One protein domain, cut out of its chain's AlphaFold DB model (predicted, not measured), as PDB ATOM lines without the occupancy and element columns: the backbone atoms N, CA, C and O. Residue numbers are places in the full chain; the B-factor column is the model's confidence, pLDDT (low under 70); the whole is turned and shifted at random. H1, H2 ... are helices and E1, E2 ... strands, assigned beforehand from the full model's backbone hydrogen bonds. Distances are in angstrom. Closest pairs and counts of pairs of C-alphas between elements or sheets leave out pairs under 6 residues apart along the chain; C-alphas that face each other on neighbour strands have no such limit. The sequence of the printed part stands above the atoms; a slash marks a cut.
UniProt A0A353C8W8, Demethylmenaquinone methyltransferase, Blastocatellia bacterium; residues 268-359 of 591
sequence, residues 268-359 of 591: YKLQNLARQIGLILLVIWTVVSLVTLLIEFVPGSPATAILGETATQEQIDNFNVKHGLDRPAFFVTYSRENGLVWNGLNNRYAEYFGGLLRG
ATOM      1  N   TYR A 268     165.986 142.884 163.728       59.78
ATOM      2  CA  TYR A 268     165.115 142.201 162.758       59.78
ATOM      3  C   TYR A 268     165.681 142.222 161.331       59.78
ATOM      4  O   TYR A 268     165.588 141.228 160.608       59.78
ATOM      5  N   LYS A 269     166.313 143.329 160.912       62.34
ATOM      6  CA  LYS A 269     167.016 143.403 159.620       62.34
ATOM      7  C   LYS A 269     168.217 142.455 159.569       62.34
ATOM      8  O   LYS A 269     168.352 141.736 158.583       62.34
ATOM      9  N   LEU A 270     169.034 142.404 160.624       66.88
ATOM     10  CA  LEU A 270     170.172 141.484 160.727       66.88
ATOM     11  C   LEU A 270     169.730 140.016 160.755       66.88
ATOM     12  O   LEU A 270     170.336 139.194 160.081       66.88
ATOM     13  N   GLN A 271     168.658 139.683 161.475       72.56
ATOM     14  CA  GLN A 271     168.110 138.323 161.503       72.56
ATOM     15  C   GLN A 271     167.571 137.891 160.136       72.56
ATOM     16  O   GLN A 271     167.826 136.769 159.704       72.56
ATOM     17  N   ASN A 272     166.866 138.776 159.425       72.00
ATOM     18  CA  ASN A 272     166.408 138.490 158.064       72.00
ATOM     19  C   ASN A 272     167.575 138.321 157.087       72.00
ATOM     20  O   ASN A 272     167.541 137.403 156.271       72.00
ATOM     21  N   LEU A 273     168.611 139.158 157.195       74.06
ATOM     22  CA  LEU A 273     169.813 139.044 156.372       74.06
ATOM     23  C   LEU A 273     170.567 137.739 156.663       74.06
ATOM     24  O   LEU A 273     170.906 137.014 155.736       74.06
ATOM     25  N   ALA A 274     170.761 137.390 157.936       79.88
ATOM     26  CA  ALA A 274     171.393 136.135 158.337       79.88
ATOM     27  C   ALA A 274     170.594 134.915 157.853       79.88
ATOM     28  O   ALA A 274     171.175 133.960 157.346       79.88
ATOM     29  N   ARG A 275     169.257 134.965 157.936       78.88
ATOM     30  CA  ARG A 275     168.379 133.928 157.376       78.88
ATOM     31  C   ARG A 275     168.570 133.791 155.868       78.88
ATOM     32  O   ARG A 275     168.647 132.678 155.366       78.88
ATOM     33  N   GLN A 276     168.639 134.908 155.151       75.94
ATOM     34  CA  GLN A 276     168.805 134.922 153.701       75.94
ATOM     35  C   GLN A 276     170.180 134.389 153.281       75.94
ATOM     36  O   GLN A 276     170.253 133.542 152.396       75.94
ATOM     37  N   ILE A 277     171.248 134.805 153.963       83.62
ATOM     38  CA  ILE A 277     172.599 134.265 153.763       83.62
ATOM     39  C   ILE A 277     172.618 132.764 154.063       83.62
ATOM     40  O   ILE A 277     173.143 131.994 153.268       83.62
ATOM     41  N   GLY A 278     171.988 132.327 155.157       87.19
ATOM     42  CA  GLY A 278     171.871 130.909 155.500       87.19
ATOM     43  C   GLY A 278     171.148 130.092 154.426       87.19
ATOM     44  O   GLY A 278     171.601 129.004 154.088       87.19
ATOM     45  N   LEU A 279     170.072 130.626 153.838       81.62
ATOM     46  CA  LEU A 279     169.366 129.987 152.720       81.62
ATOM     47  C   LEU A 279     170.226 129.921 151.454       81.62
ATOM     48  O   LEU A 279     170.244 128.887 150.794       81.62
ATOM     49  N   ILE A 280     170.956 130.990 151.125       85.00
ATOM     50  CA  ILE A 280     171.884 131.005 149.985       85.00
ATOM     51  C   ILE A 280     172.973 129.950 150.182       85.00
ATOM     52  O   ILE A 280     173.197 129.138 149.291       85.00
ATOM     53  N   LEU A 281     173.605 129.914 151.358       88.06
ATOM     54  CA  LEU A 281     174.629 128.923 151.690       88.06
ATOM     55  C   LEU A 281     174.079 127.496 151.636       88.06
ATOM     56  O   LEU A 281     174.742 126.619 151.093       88.06
ATOM     57  N   LEU A 282     172.862 127.274 152.142       88.94
ATOM     58  CA  LEU A 282     172.195 125.977 152.063       88.94
ATOM     59  C   LEU A 282     171.971 125.558 150.608       88.94
ATOM     60  O   LEU A 282     172.270 124.425 150.261       88.94
ATOM     61  N   VAL A 283     171.493 126.460 149.747       85.88
ATOM     62  CA  VAL A 283     171.258 126.146 148.332       85.88
ATOM     63  C   VAL A 283     172.566 125.895 147.590       85.88
ATOM     64  O   VAL A 283     172.646 124.920 146.851       85.88
ATOM     65  N   ILE A 284     173.602 126.711 147.814       87.44
ATOM     66  CA  ILE A 284     174.943 126.463 147.264       87.44
ATOM     67  C   ILE A 284     175.413 125.071 147.691       87.44
ATOM     68  O   ILE A 284     175.818 124.270 146.850       87.44
ATOM     69  N   TRP A 285     175.298 124.761 148.983       89.69
ATOM     70  CA  TRP A 285     175.680 123.467 149.530       89.69
ATOM     71  C   TRP A 285     174.906 122.309 148.892       89.69
ATOM     72  O   TRP A 285     175.517 121.340 148.442       89.69
ATOM     73  N   THR A 286     173.583 122.428 148.786       87.38
ATOM     74  CA  THR A 286     172.716 121.414 148.181       87.38
ATOM     75  C   THR A 286     173.014 121.220 146.700       87.38
ATOM     76  O   THR A 286     173.143 120.079 146.271       87.38
ATOM     77  N   VAL A 287     173.157 122.292 145.917       85.94
ATOM     78  CA  VAL A 287     173.432 122.206 144.474       85.94
ATOM     79  C   VAL A 287     174.788 121.560 144.224       85.94
ATOM     80  O   VAL A 287     174.881 120.619 143.441       85.94
ATOM     81  N   VAL A 288     175.831 122.019 144.919       87.25
ATOM     82  CA  VAL A 288     177.177 121.451 144.774       87.25
ATOM     83  C   VAL A 288     177.195 119.982 145.189       87.25
ATOM     84  O   VAL A 288     177.736 119.158 144.455       87.25
ATOM     85  N   SER A 289     176.552 119.633 146.307       87.69
ATOM     86  CA  SER A 289     176.425 118.239 146.757       87.69
ATOM     87  C   SER A 289     175.692 117.377 145.747       87.69
ATOM     88  O   SER A 289     176.194 116.326 145.366       87.69
ATOM     89  N   LEU A 290     174.527 117.827 145.284       86.00
ATOM     90  CA  LEU A 290     173.679 117.061 144.382       86.00
ATOM     91  C   LEU A 290     174.355 116.826 143.032       86.00
ATOM     92  O   LEU A 290     174.324 115.709 142.530       86.00
ATOM     93  N   VAL A 291     174.983 117.854 142.453       81.56
ATOM     94  CA  VAL A 291     175.665 117.717 141.160       81.56
ATOM     95  C   VAL A 291     176.917 116.854 141.295       81.56
ATOM     96  O   VAL A 291     177.103 115.954 140.485       81.56
ATOM     97  N   THR A 292     177.725 117.040 142.345       82.88
ATOM     98  CA  THR A 292     178.901 116.181 142.593       82.88
ATOM     99  C   THR A 292     178.489 114.719 142.785       82.88
ATOM    100  O   THR A 292     179.156 113.815 142.293       82.88
ATOM    101  N   LEU A 293     177.356 114.482 143.453       83.50
ATOM    102  CA  LEU A 293     176.797 113.150 143.664       83.50
ATOM    103  C   LEU A 293     176.294 112.552 142.351       83.50
ATOM    104  O   LEU A 293     176.599 111.403 142.053       83.50
ATOM    105  N   LEU A 294     175.586 113.335 141.535       75.81
ATOM    106  CA  LEU A 294     175.143 112.905 140.212       75.81
ATOM    107  C   LEU A 294     176.316 112.440 139.348       75.81
ATOM    108  O   LEU A 294     176.203 111.375 138.757       75.81
ATOM    109  N   ILE A 295     177.437 113.172 139.316       75.50
ATOM    110  CA  ILE A 295     178.642 112.775 138.559       75.50
ATOM    111  C   ILE A 295     179.101 111.365 138.938       75.50
ATOM    112  O   ILE A 295     179.447 110.586 138.060       75.50
ATOM    113  N   GLU A 296     179.080 111.040 140.228       75.06
ATOM    114  CA  GLU A 296     179.554 109.751 140.738       75.06
ATOM    115  C   GLU A 296     178.570 108.604 140.459       75.06
ATOM    116  O   GLU A 296     178.971 107.456 140.279       75.06
ATOM    117  N   PHE A 297     177.270 108.908 140.414       76.69
ATOM    118  CA  PHE A 297     176.231 107.924 140.110       76.69
ATOM    119  C   PHE A 297     176.030 107.687 138.610       76.69
ATOM    120  O   PHE A 297     175.440 106.668 138.247       76.69
ATOM    121  N   VAL A 298     176.481 108.594 137.733       73.56
ATOM    122  CA  VAL A 298     176.413 108.357 136.287       73.56
ATOM    123  C   VAL A 298     177.471 107.315 135.895       73.56
ATOM    124  O   VAL A 298     178.659 107.545 136.103       73.56
ATOM    125  N   PRO A 299     177.074 106.174 135.300       65.62
ATOM    126  CA  PRO A 299     178.025 105.161 134.864       65.62
ATOM    127  C   PRO A 299     178.902 105.673 133.710       65.62
ATOM    128  O   PRO A 299     178.402 106.220 132.723       65.62
ATOM    129  N   GLY A 300     180.211 105.433 133.824       67.38
ATOM    130  CA  GLY A 300     181.235 105.846 132.860       67.38
ATOM    131  C   GLY A 300     182.064 107.037 133.351       67.38
ATOM    132  O   GLY A 300     181.545 107.958 133.973       67.38
ATOM    133  N   SER A 301     183.374 107.031 133.079       76.94
ATOM    134  CA  SER A 301     184.250 108.123 133.518       76.94
ATOM    135  C   SER A 301     184.019 109.392 132.675       76.94
ATOM    136  O   SER A 301     183.802 109.287 131.458       76.94
ATOM    137  N   PRO A 302     184.108 110.605 133.257       78.12
ATOM    138  CA  PRO A 302     184.068 111.847 132.482       78.12
ATOM    139  C   PRO A 302     185.141 111.890 131.382       78.12
ATOM    140  O   PRO A 302     184.888 112.407 130.298       78.12
ATOM    141  N   ALA A 303     186.304 111.276 131.627       83.38
ATOM    142  CA  ALA A 303     187.378 111.135 130.648       83.38
ATOM    143  C   ALA A 303     186.933 110.336 129.415       83.38
ATOM    144  O   ALA A 303     187.029 110.831 128.298       83.38
ATOM    145  N   THR A 304     186.359 109.144 129.608       82.50
ATOM    146  CA  THR A 304     185.840 108.308 128.508       82.50
ATOM    147  C   THR A 304     184.673 108.967 127.773       82.50
ATOM    148  O   THR A 304     184.533 108.818 126.564       82.50
ATOM    149  N   ALA A 305     183.850 109.744 128.484       81.12
ATOM    150  CA  ALA A 305     182.750 110.489 127.884       81.12
ATOM    151  C   ALA A 305     183.217 111.613 126.940       81.12
ATOM    152  O   ALA A 305     182.513 111.931 125.984       81.12
ATOM    153  N   ILE A 306     184.374 112.221 127.220       83.69
ATOM    154  CA  ILE A 306     184.899 113.372 126.473       83.69
ATOM    155  C   ILE A 306     185.905 112.941 125.402       83.69
ATOM    156  O   ILE A 306     185.841 113.443 124.282       83.69
ATOM    157  N   LEU A 307     186.816 112.021 125.729       86.12
ATOM    158  CA  LEU A 307     187.841 111.513 124.811       86.12
ATOM    159  C   LEU A 307     187.288 110.475 123.820       86.12
ATOM    160  O   LEU A 307     187.890 110.252 122.772       86.12
ATOM    161  N   GLY A 308     186.134 109.877 124.129       83.06
ATOM    162  CA  GLY A 308     185.501 108.829 123.332       83.06
ATOM    163  C   GLY A 308     185.950 107.419 123.722       83.06
ATOM    164  O   GLY A 308     186.933 107.223 124.435       83.06
ATOM    165  N   GLU A 309     185.215 106.416 123.237       82.00
ATOM    166  CA  GLU A 309     185.442 104.998 123.571       82.00
ATOM    167  C   GLU A 309     186.745 104.425 122.984       82.00
ATOM    168  O   GLU A 309     187.207 103.376 123.419       82.00
ATOM    169  N   THR A 310     187.362 105.114 122.018       86.81
ATOM    170  CA  THR A 310     188.626 104.713 121.377       86.81
ATOM    171  C   THR A 310     189.872 105.296 122.049       86.81
ATOM    172  O   THR A 310     190.981 105.059 121.569       86.81
ATOM    173  N   ALA A 311     189.716 106.081 123.120       87.38
ATOM    174  CA  ALA A 311     190.833 106.703 123.824       87.38
ATOM    175  C   ALA A 311     191.741 105.652 124.483       87.38
ATOM    176  O   ALA A 311     191.260 104.687 125.081       87.38
ATOM    177  N   THR A 312     193.060 105.842 124.402       91.25
ATOM    178  CA  THR A 312     194.006 104.947 125.081       91.25
ATOM    179  C   THR A 312     193.954 105.159 126.596       91.25
ATOM    180  O   THR A 312     193.632 106.248 127.075       91.25
ATOM    181  N   GLN A 313     194.312 104.133 127.374       88.56
ATOM    182  CA  GLN A 313     194.330 104.237 128.838       88.56
ATOM    183  C   GLN A 313     195.252 105.369 129.325       88.56
ATOM    184  O   GLN A 313     194.889 106.121 130.220       88.56
ATOM    185  N   GLU A 314     196.393 105.567 128.661       90.19
ATOM    186  CA  GLU A 314     197.321 106.660 128.964       90.19
ATOM    187  C   GLU A 314     196.685 108.047 128.750       90.19
ATOM    188  O   GLU A 314     196.896 108.966 129.542       90.19
ATOM    189  N   GLN A 315     195.862 108.215 127.708       89.44
ATOM    190  CA  GLN A 315     195.127 109.463 127.476       89.44
ATOM    191  C   GLN A 315     194.081 109.712 128.569       89.44
ATOM    192  O   GLN A 315     193.920 110.852 129.011       89.44
ATOM    193  N   ILE A 316     193.398 108.658 129.021       89.19
ATOM    194  CA  ILE A 316     192.412 108.722 130.107       89.19
ATOM    195  C   ILE A 316     193.087 109.107 131.429       89.19
ATOM    196  O   ILE A 316     192.605 110.005 132.121       89.19
ATOM    197  N   ASP A 317     194.218 108.488 131.761       89.38
ATOM    198  CA  ASP A 317     194.940 108.747 133.009       89.38
ATOM    199  C   ASP A 317     195.508 110.173 133.038       89.38
ATOM    200  O   ASP A 317     195.309 110.905 134.011       89.38
ATOM    201  N   ASN A 318     196.108 110.625 131.932       90.25
ATOM    202  CA  ASN A 318     196.587 112.002 131.790       90.25
ATOM    203  C   ASN A 318     195.451 113.026 131.917       90.25
ATOM    204  O   ASN A 318     195.612 114.066 132.563       90.25
ATOM    205  N   PHE A 319     194.285 112.734 131.334       89.06
ATOM    206  CA  PHE A 319     193.102 113.579 131.473       89.06
ATOM    207  C   PHE A 319     192.623 113.637 132.924       89.06
ATOM    208  O   PHE A 319     192.325 114.720 133.437       89.06
ATOM    209  N   ASN A 320     192.589 112.493 133.609       89.00
ATOM    210  CA  ASN A 320     192.162 112.428 134.998       89.00
ATOM    211  C   ASN A 320     193.081 113.237 135.912       89.00
ATOM    212  O   ASN A 320     192.577 114.036 136.696       89.00
ATOM    213  N   VAL A 321     194.402 113.115 135.756       88.75
ATOM    214  CA  VAL A 321     195.382 113.890 136.533       88.75
ATOM    215  C   VAL A 321     195.263 115.387 136.241       88.75
ATOM    216  O   VAL A 321     195.179 116.194 137.167       88.75
ATOM    217  N   LYS A 322     195.187 115.782 134.960       87.44
ATOM    218  CA  LYS A 322     195.041 117.196 134.558       87.44
ATOM    219  C   LYS A 322     193.800 117.840 135.180       87.44
ATOM    220  O   LYS A 322     193.839 118.994 135.603       87.44
ATOM    221  N   HIS A 323     192.694 117.104 135.221       85.19
ATOM    222  CA  HIS A 323     191.407 117.602 135.693       85.19
ATOM    223  C   HIS A 323     191.085 117.207 137.145       85.19
ATOM    224  O   HIS A 323     189.966 117.447 137.605       85.19
ATOM    225  N   GLY A 324     192.038 116.640 137.889       84.94
ATOM    226  CA  GLY A 324     191.851 116.238 139.285       84.94
ATOM    227  C   GLY A 324     190.761 115.179 139.486       84.94
ATOM    228  O   GLY A 324     190.159 115.120 140.558       84.94
ATOM    229  N   LEU A 325     190.431 114.402 138.448       84.12
ATOM    230  CA  LEU A 325     189.440 113.322 138.498       84.12
ATOM    231  C   LEU A 325     189.989 112.054 139.160       84.12
ATOM    232  O   LEU A 325     189.199 111.196 139.538       84.12
ATOM    233  N   ASP A 326     191.310 111.972 139.322       84.75
ATOM    234  CA  ASP A 326     192.036 110.976 140.114       84.75
ATOM    235  C   ASP A 326     191.787 111.124 141.628       84.75
ATOM    236  O   ASP A 326     191.966 110.177 142.393       84.75
ATOM    237  N   ARG A 327     191.345 112.308 142.075       86.06
ATOM    238  CA  ARG A 327     191.062 112.597 143.485       86.06
ATOM    239  C   ARG A 327     189.667 112.125 143.907       86.06
ATOM    240  O   ARG A 327     188.730 112.168 143.105       86.06
ATOM    241  N   PRO A 328     189.471 111.798 145.202       86.44
ATOM    242  CA  PRO A 328     188.159 111.445 145.728       86.44
ATOM    243  C   PRO A 328     187.114 112.541 145.485       86.44
ATOM    244  O   PRO A 328     187.389 113.737 145.630       86.44
ATOM    245  N   ALA A 329     185.889 112.127 145.148       82.75
ATOM    246  CA  ALA A 329     184.783 113.040 144.875       82.75
ATOM    247  C   ALA A 329     184.357 113.837 146.118       82.75
ATOM    248  O   ALA A 329     184.191 115.053 146.039       82.75
ATOM    249  N   PHE A 330     184.214 113.154 147.258       85.00
ATOM    250  CA  PHE A 330     183.672 113.686 148.510       85.00
ATOM    251  C   PHE A 330     184.631 113.493 149.687       85.00
ATOM    252  O   PHE A 330     185.606 112.749 149.605       85.00
ATOM    253  N   PHE A 331     184.301 114.108 150.830       83.31
ATOM    254  CA  PHE A 331     184.976 113.844 152.107       83.31
ATOM    255  C   PHE A 331     184.884 112.382 152.545       83.31
ATOM    256  O   PHE A 331     185.728 111.929 153.308       83.31
ATOM    257  N   VAL A 332     183.860 111.659 152.086       79.25
ATOM    258  CA  VAL A 332     183.651 110.249 152.397       79.25
ATOM    259  C   VAL A 332     183.372 109.490 151.111       79.25
ATOM    260  O   VAL A 332     182.478 109.877 150.359       79.25
ATOM    261  N   THR A 333     184.100 108.401 150.887       77.44
ATOM    262  CA  THR A 333     183.832 107.454 149.799       77.44
ATOM    263  C   THR A 333     183.501 106.095 150.396       77.44
ATOM    264  O   THR A 333     184.118 105.675 151.374       77.44
ATOM    265  N   TYR A 334     182.526 105.397 149.817       74.81
ATOM    266  CA  TYR A 334     182.239 104.013 150.178       74.81
ATOM    267  C   TYR A 334     183.014 103.067 149.257       74.81
ATOM    268  O   TYR A 334     182.802 103.077 148.046       74.81
ATOM    269  N   SER A 335     183.890 102.240 149.827       71.75
ATOM    270  CA  SER A 335     184.553 101.141 149.121       71.75
ATOM    271  C   SER A 335     184.002  99.805 149.613       71.75
ATOM    272  O   SER A 335     183.804  99.618 150.813       71.75
ATOM    273  N   ARG A 336     183.781  98.851 148.697       70.75
ATOM    274  CA  ARG A 336     183.310  97.499 149.052       70.75
ATOM    275  C   ARG A 336     184.277  96.755 149.978       70.75
ATOM    276  O   ARG A 336     183.825  95.891 150.718       70.75
ATOM    277  N   GLU A 337     185.564  97.092 149.939       74.06
ATOM    278  CA  GLU A 337     186.609  96.431 150.730       74.06
ATOM    279  C   GLU A 337     186.826  97.095 152.097       74.06
ATOM    280  O   GLU A 337     187.002  96.401 153.093       74.06
ATOM    281  N   ASN A 338     186.744  98.430 152.168       73.00
ATOM    282  CA  ASN A 338     187.139  99.205 153.354       73.00
ATOM    283  C   ASN A 338     185.973  99.943 154.046       73.00
ATOM    284  O   ASN A 338     186.190 100.659 155.022       73.00
ATOM    285  N   GLY A 339     184.738  99.801 153.558       78.31
ATOM    286  CA  GLY A 339     183.577 100.522 154.083       78.31
ATOM    287  C   GLY A 339     183.637 102.029 153.796       78.31
ATOM    288  O   GLY A 339     184.030 102.449 152.707       78.31
ATOM    289  N   LEU A 340     183.205 102.856 154.753       79.88
ATOM    290  CA  LEU A 340     183.254 104.322 154.651       79.88
ATOM    291  C   LEU A 340     184.676 104.824 154.938       79.88
ATOM    292  O   LEU A 340     185.137 104.777 156.076       79.88
ATOM    293  N   VAL A 341     185.348 105.351 153.915       81.06
ATOM    294  CA  VAL A 341     186.695 105.925 154.009       81.06
ATOM    295  C   VAL A 341     186.600 107.447 154.047       81.06
ATOM    296  O   VAL A 341     185.985 108.055 153.172       81.06
ATOM    297  N   TRP A 342     187.213 108.067 155.057       82.25
ATOM    298  CA  TRP A 342     187.338 109.523 155.158       82.25
ATOM    299  C   TRP A 342     188.537 110.022 154.337       82.25
ATOM    300  O   TRP A 342     189.678 109.673 154.625       82.25
ATOM    301  N   ASN A 343     188.287 110.878 153.346       81.50
ATOM    302  CA  ASN A 343     189.275 111.392 152.388       81.50
ATOM    303  C   ASN A 343     189.911 112.738 152.804       81.50
ATOM    304  O   ASN A 343     190.630 113.358 152.019       81.50
ATOM    305  N   GLY A 344     189.640 113.242 154.014       83.62
ATOM    306  CA  GLY A 344     190.166 114.537 154.471       83.62
ATOM    307  C   GLY A 344     189.654 115.728 153.651       83.62
ATOM    308  O   GLY A 344     188.593 115.659 153.037       83.62
ATOM    309  N   LEU A 345     190.404 116.838 153.644       81.50
ATOM    310  CA  LEU A 345     190.089 118.048 152.862       81.50
ATOM    311  C   LEU A 345     190.658 118.022 151.429       81.50
ATOM    312  O   LEU A 345     190.340 118.902 150.636       81.50
ATOM    313  N   ASN A 346     191.468 117.018 151.081       84.69
ATOM    314  CA  ASN A 346     192.073 116.873 149.754       84.69
ATOM    315  C   ASN A 346     191.131 116.109 148.811       84.69
ATOM    316  O   ASN A 346     191.414 114.990 148.393       84.69
ATOM    317  N   ASN A 347     189.977 116.701 148.509       88.50
ATOM    318  CA  ASN A 347     188.968 116.112 147.632       88.50
ATOM    319  C   ASN A 347     188.359 117.170 146.697       88.50
ATOM    320  O   ASN A 347     188.427 118.373 146.975       88.50
ATOM    321  N   ARG A 348     187.744 116.717 145.596       87.00
ATOM    322  CA  ARG A 348     187.184 117.605 144.557       87.00
ATOM    323  C   ARG A 348     186.103 118.534 145.109       87.00
ATOM    324  O   ARG A 348     186.016 119.692 144.710       87.00
ATOM    325  N   TYR A 349     185.292 118.041 146.043       87.56
ATOM    326  CA  TYR A 349     184.235 118.819 146.680       87.56
ATOM    327  C   TYR A 349     184.806 120.007 147.473       87.56
ATOM    328  O   TYR A 349     184.407 121.147 147.249       87.56
ATOM    329  N   ALA A 350     185.786 119.775 148.347       88.56
ATOM    330  CA  ALA A 350     186.442 120.817 149.137       88.56
ATOM    331  C   ALA A 350     187.181 121.843 148.261       88.56
ATOM    332  O   ALA A 350     187.093 123.045 148.518       88.56
ATOM    333  N   GLU A 351     187.853 121.379 147.204       88.12
ATOM    334  CA  GLU A 351     188.514 122.233 146.214       88.12
ATOM    335  C   GLU A 351     187.511 123.155 145.510       88.12
ATOM    336  O   GLU A 351     187.734 124.365 145.437       88.12
ATOM    337  N   TYR A 352     186.357 122.621 145.094       88.50
ATOM    338  CA  TYR A 352     185.298 123.417 144.476       88.50
ATOM    339  C   TYR A 352     184.736 124.479 145.434       88.50
ATOM    340  O   TYR A 352     184.594 125.635 145.046       88.50
ATOM    341  N   PHE A 353     184.471 124.146 146.706       89.50
ATOM    342  CA  PHE A 353     184.054 125.153 147.699       89.50
ATOM    343  C   PHE A 353     185.116 126.228 147.933       89.50
ATOM    344  O   PHE A 353     184.778 127.408 148.044       89.50
ATOM    345  N   GLY A 354     186.391 125.839 147.994       88.88
ATOM    346  CA  GLY A 354     187.505 126.781 148.096       88.88
ATOM    347  C   GLY A 354     187.576 127.727 146.896       88.88
ATOM    348  O   GLY A 354     187.788 128.927 147.077       88.88
ATOM    349  N   GLY A 355     187.338 127.205 145.689       89.12
ATOM    350  CA  GLY A 355     187.215 127.982 144.454       89.12
ATOM    351  C   GLY A 355     186.041 128.959 144.491       89.12
ATOM    352  O   GLY A 355     186.229 130.154 144.263       89.12
ATOM    353  N   LEU A 356     184.854 128.497 144.901       89.75
ATOM    354  CA  LEU A 356     183.653 129.332 145.003       89.75
ATOM    355  C   LEU A 356     183.854 130.563 145.890       89.75
ATOM    356  O   LEU A 356     183.416 131.656 145.531       89.75
ATOM    357  N   LEU A 357     184.540 130.410 147.026       87.56
ATOM    358  CA  LEU A 357     184.846 131.525 147.931       87.56
ATOM    359  C   LEU A 357     185.753 132.586 147.291       87.56
ATOM    360  O   LEU A 357     185.737 133.742 147.709       87.56
ATOM    361  N   ARG A 358     186.525 132.207 146.269       90.94
ATOM    362  CA  ARG A 358     187.390 133.096 145.479       90.94
ATOM    363  C   ARG A 358     186.717 133.587 144.193       90.94
ATOM    364  O   ARG A 358     187.322 134.352 143.448       90.94
ATOM    365  N   GLY A 359     185.475 133.170 143.933       87.19
ATOM    366  CA  GLY A 359     184.761 133.464 142.690       87.19
ATOM    367  C   GLY A 359     185.237 132.642 141.488       87.19
ATOM    368  O   GLY A 359     185.011 133.053 140.351       87.19
TER     369      GLY A 359
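Overview. This is residues 268 to 359 of the 591 residues of the protein "Demethylmenaquinone methyltransferase" of Blastocatellia bacterium (UniProt A0A353C8W8). One long helix, H1, makes the long axis, and its first stretch, residues 268 to 283, sticks out free. Beyond its other end H2 and H3 pack together as a pair of short helices, a small hairpin of E1 and E2 lies off to one side, and H4 folds back to meet the later part of H1. The 92 printed residues hold, in order, H1, H2, H3, E1, E2 and H4; the class is mostly helix, and the sheet, E1 - E2, is antiparallel. The whole is loose, with a radius of gyration of the C-alphas of 17.2 A, and spans 60 by 30 by 21 A.

Arrangement. H1, residues 268 to 297, is apart from H2, residues 302 to 307, but only just: their closest C-alphas are 8.2 A apart. H2 and H3, residues 313 to 322, touch, the closest C-alphas being those of Ala 303 and Ile 316, 5.6 A apart. They run opposite ways at a steep tilt of 60 degrees. E1, residues 332 to 335, and E2, residues 339 to 342, form an antiparallel hairpin, with N 333 and O 341 3.0 A apart and N 341 and O 333 2.8 A apart, both within hydrogen-bond range. H1, with residues 288 to 292 alone, only just touches H4, residues 348 to 357, with 3 pairs of C-alphas within 8 A; the closest are those of Thr 292 and Tyr 349, 7.2 A apart. These two run opposite ways at a shallow tilt of 33 degrees, only just short of steep. H1 is apart from H3, E1 and E2. In H1, H2, H3 and H4 every O i to N i+4 pair is within hydrogen-bond range.

Along the chain. H1 begins at C-alpha 268, (165.115, 142.201, 162.758), and measures 42.6 A from first to last C-alpha. H3 measures 14.2 A and H4 14.5 A; H4 ends at C-alpha 357, (184.846, 131.525, 147.931).

Size, cuts and confidence. The C-alphas farthest apart, those of Tyr 268 and Thr 310, are 60.6 A apart. The printed part has no cut and no long link. Mean pLDDT of the printed part is 82.5; residues 268 to 270 and 299 to 300 are under 70.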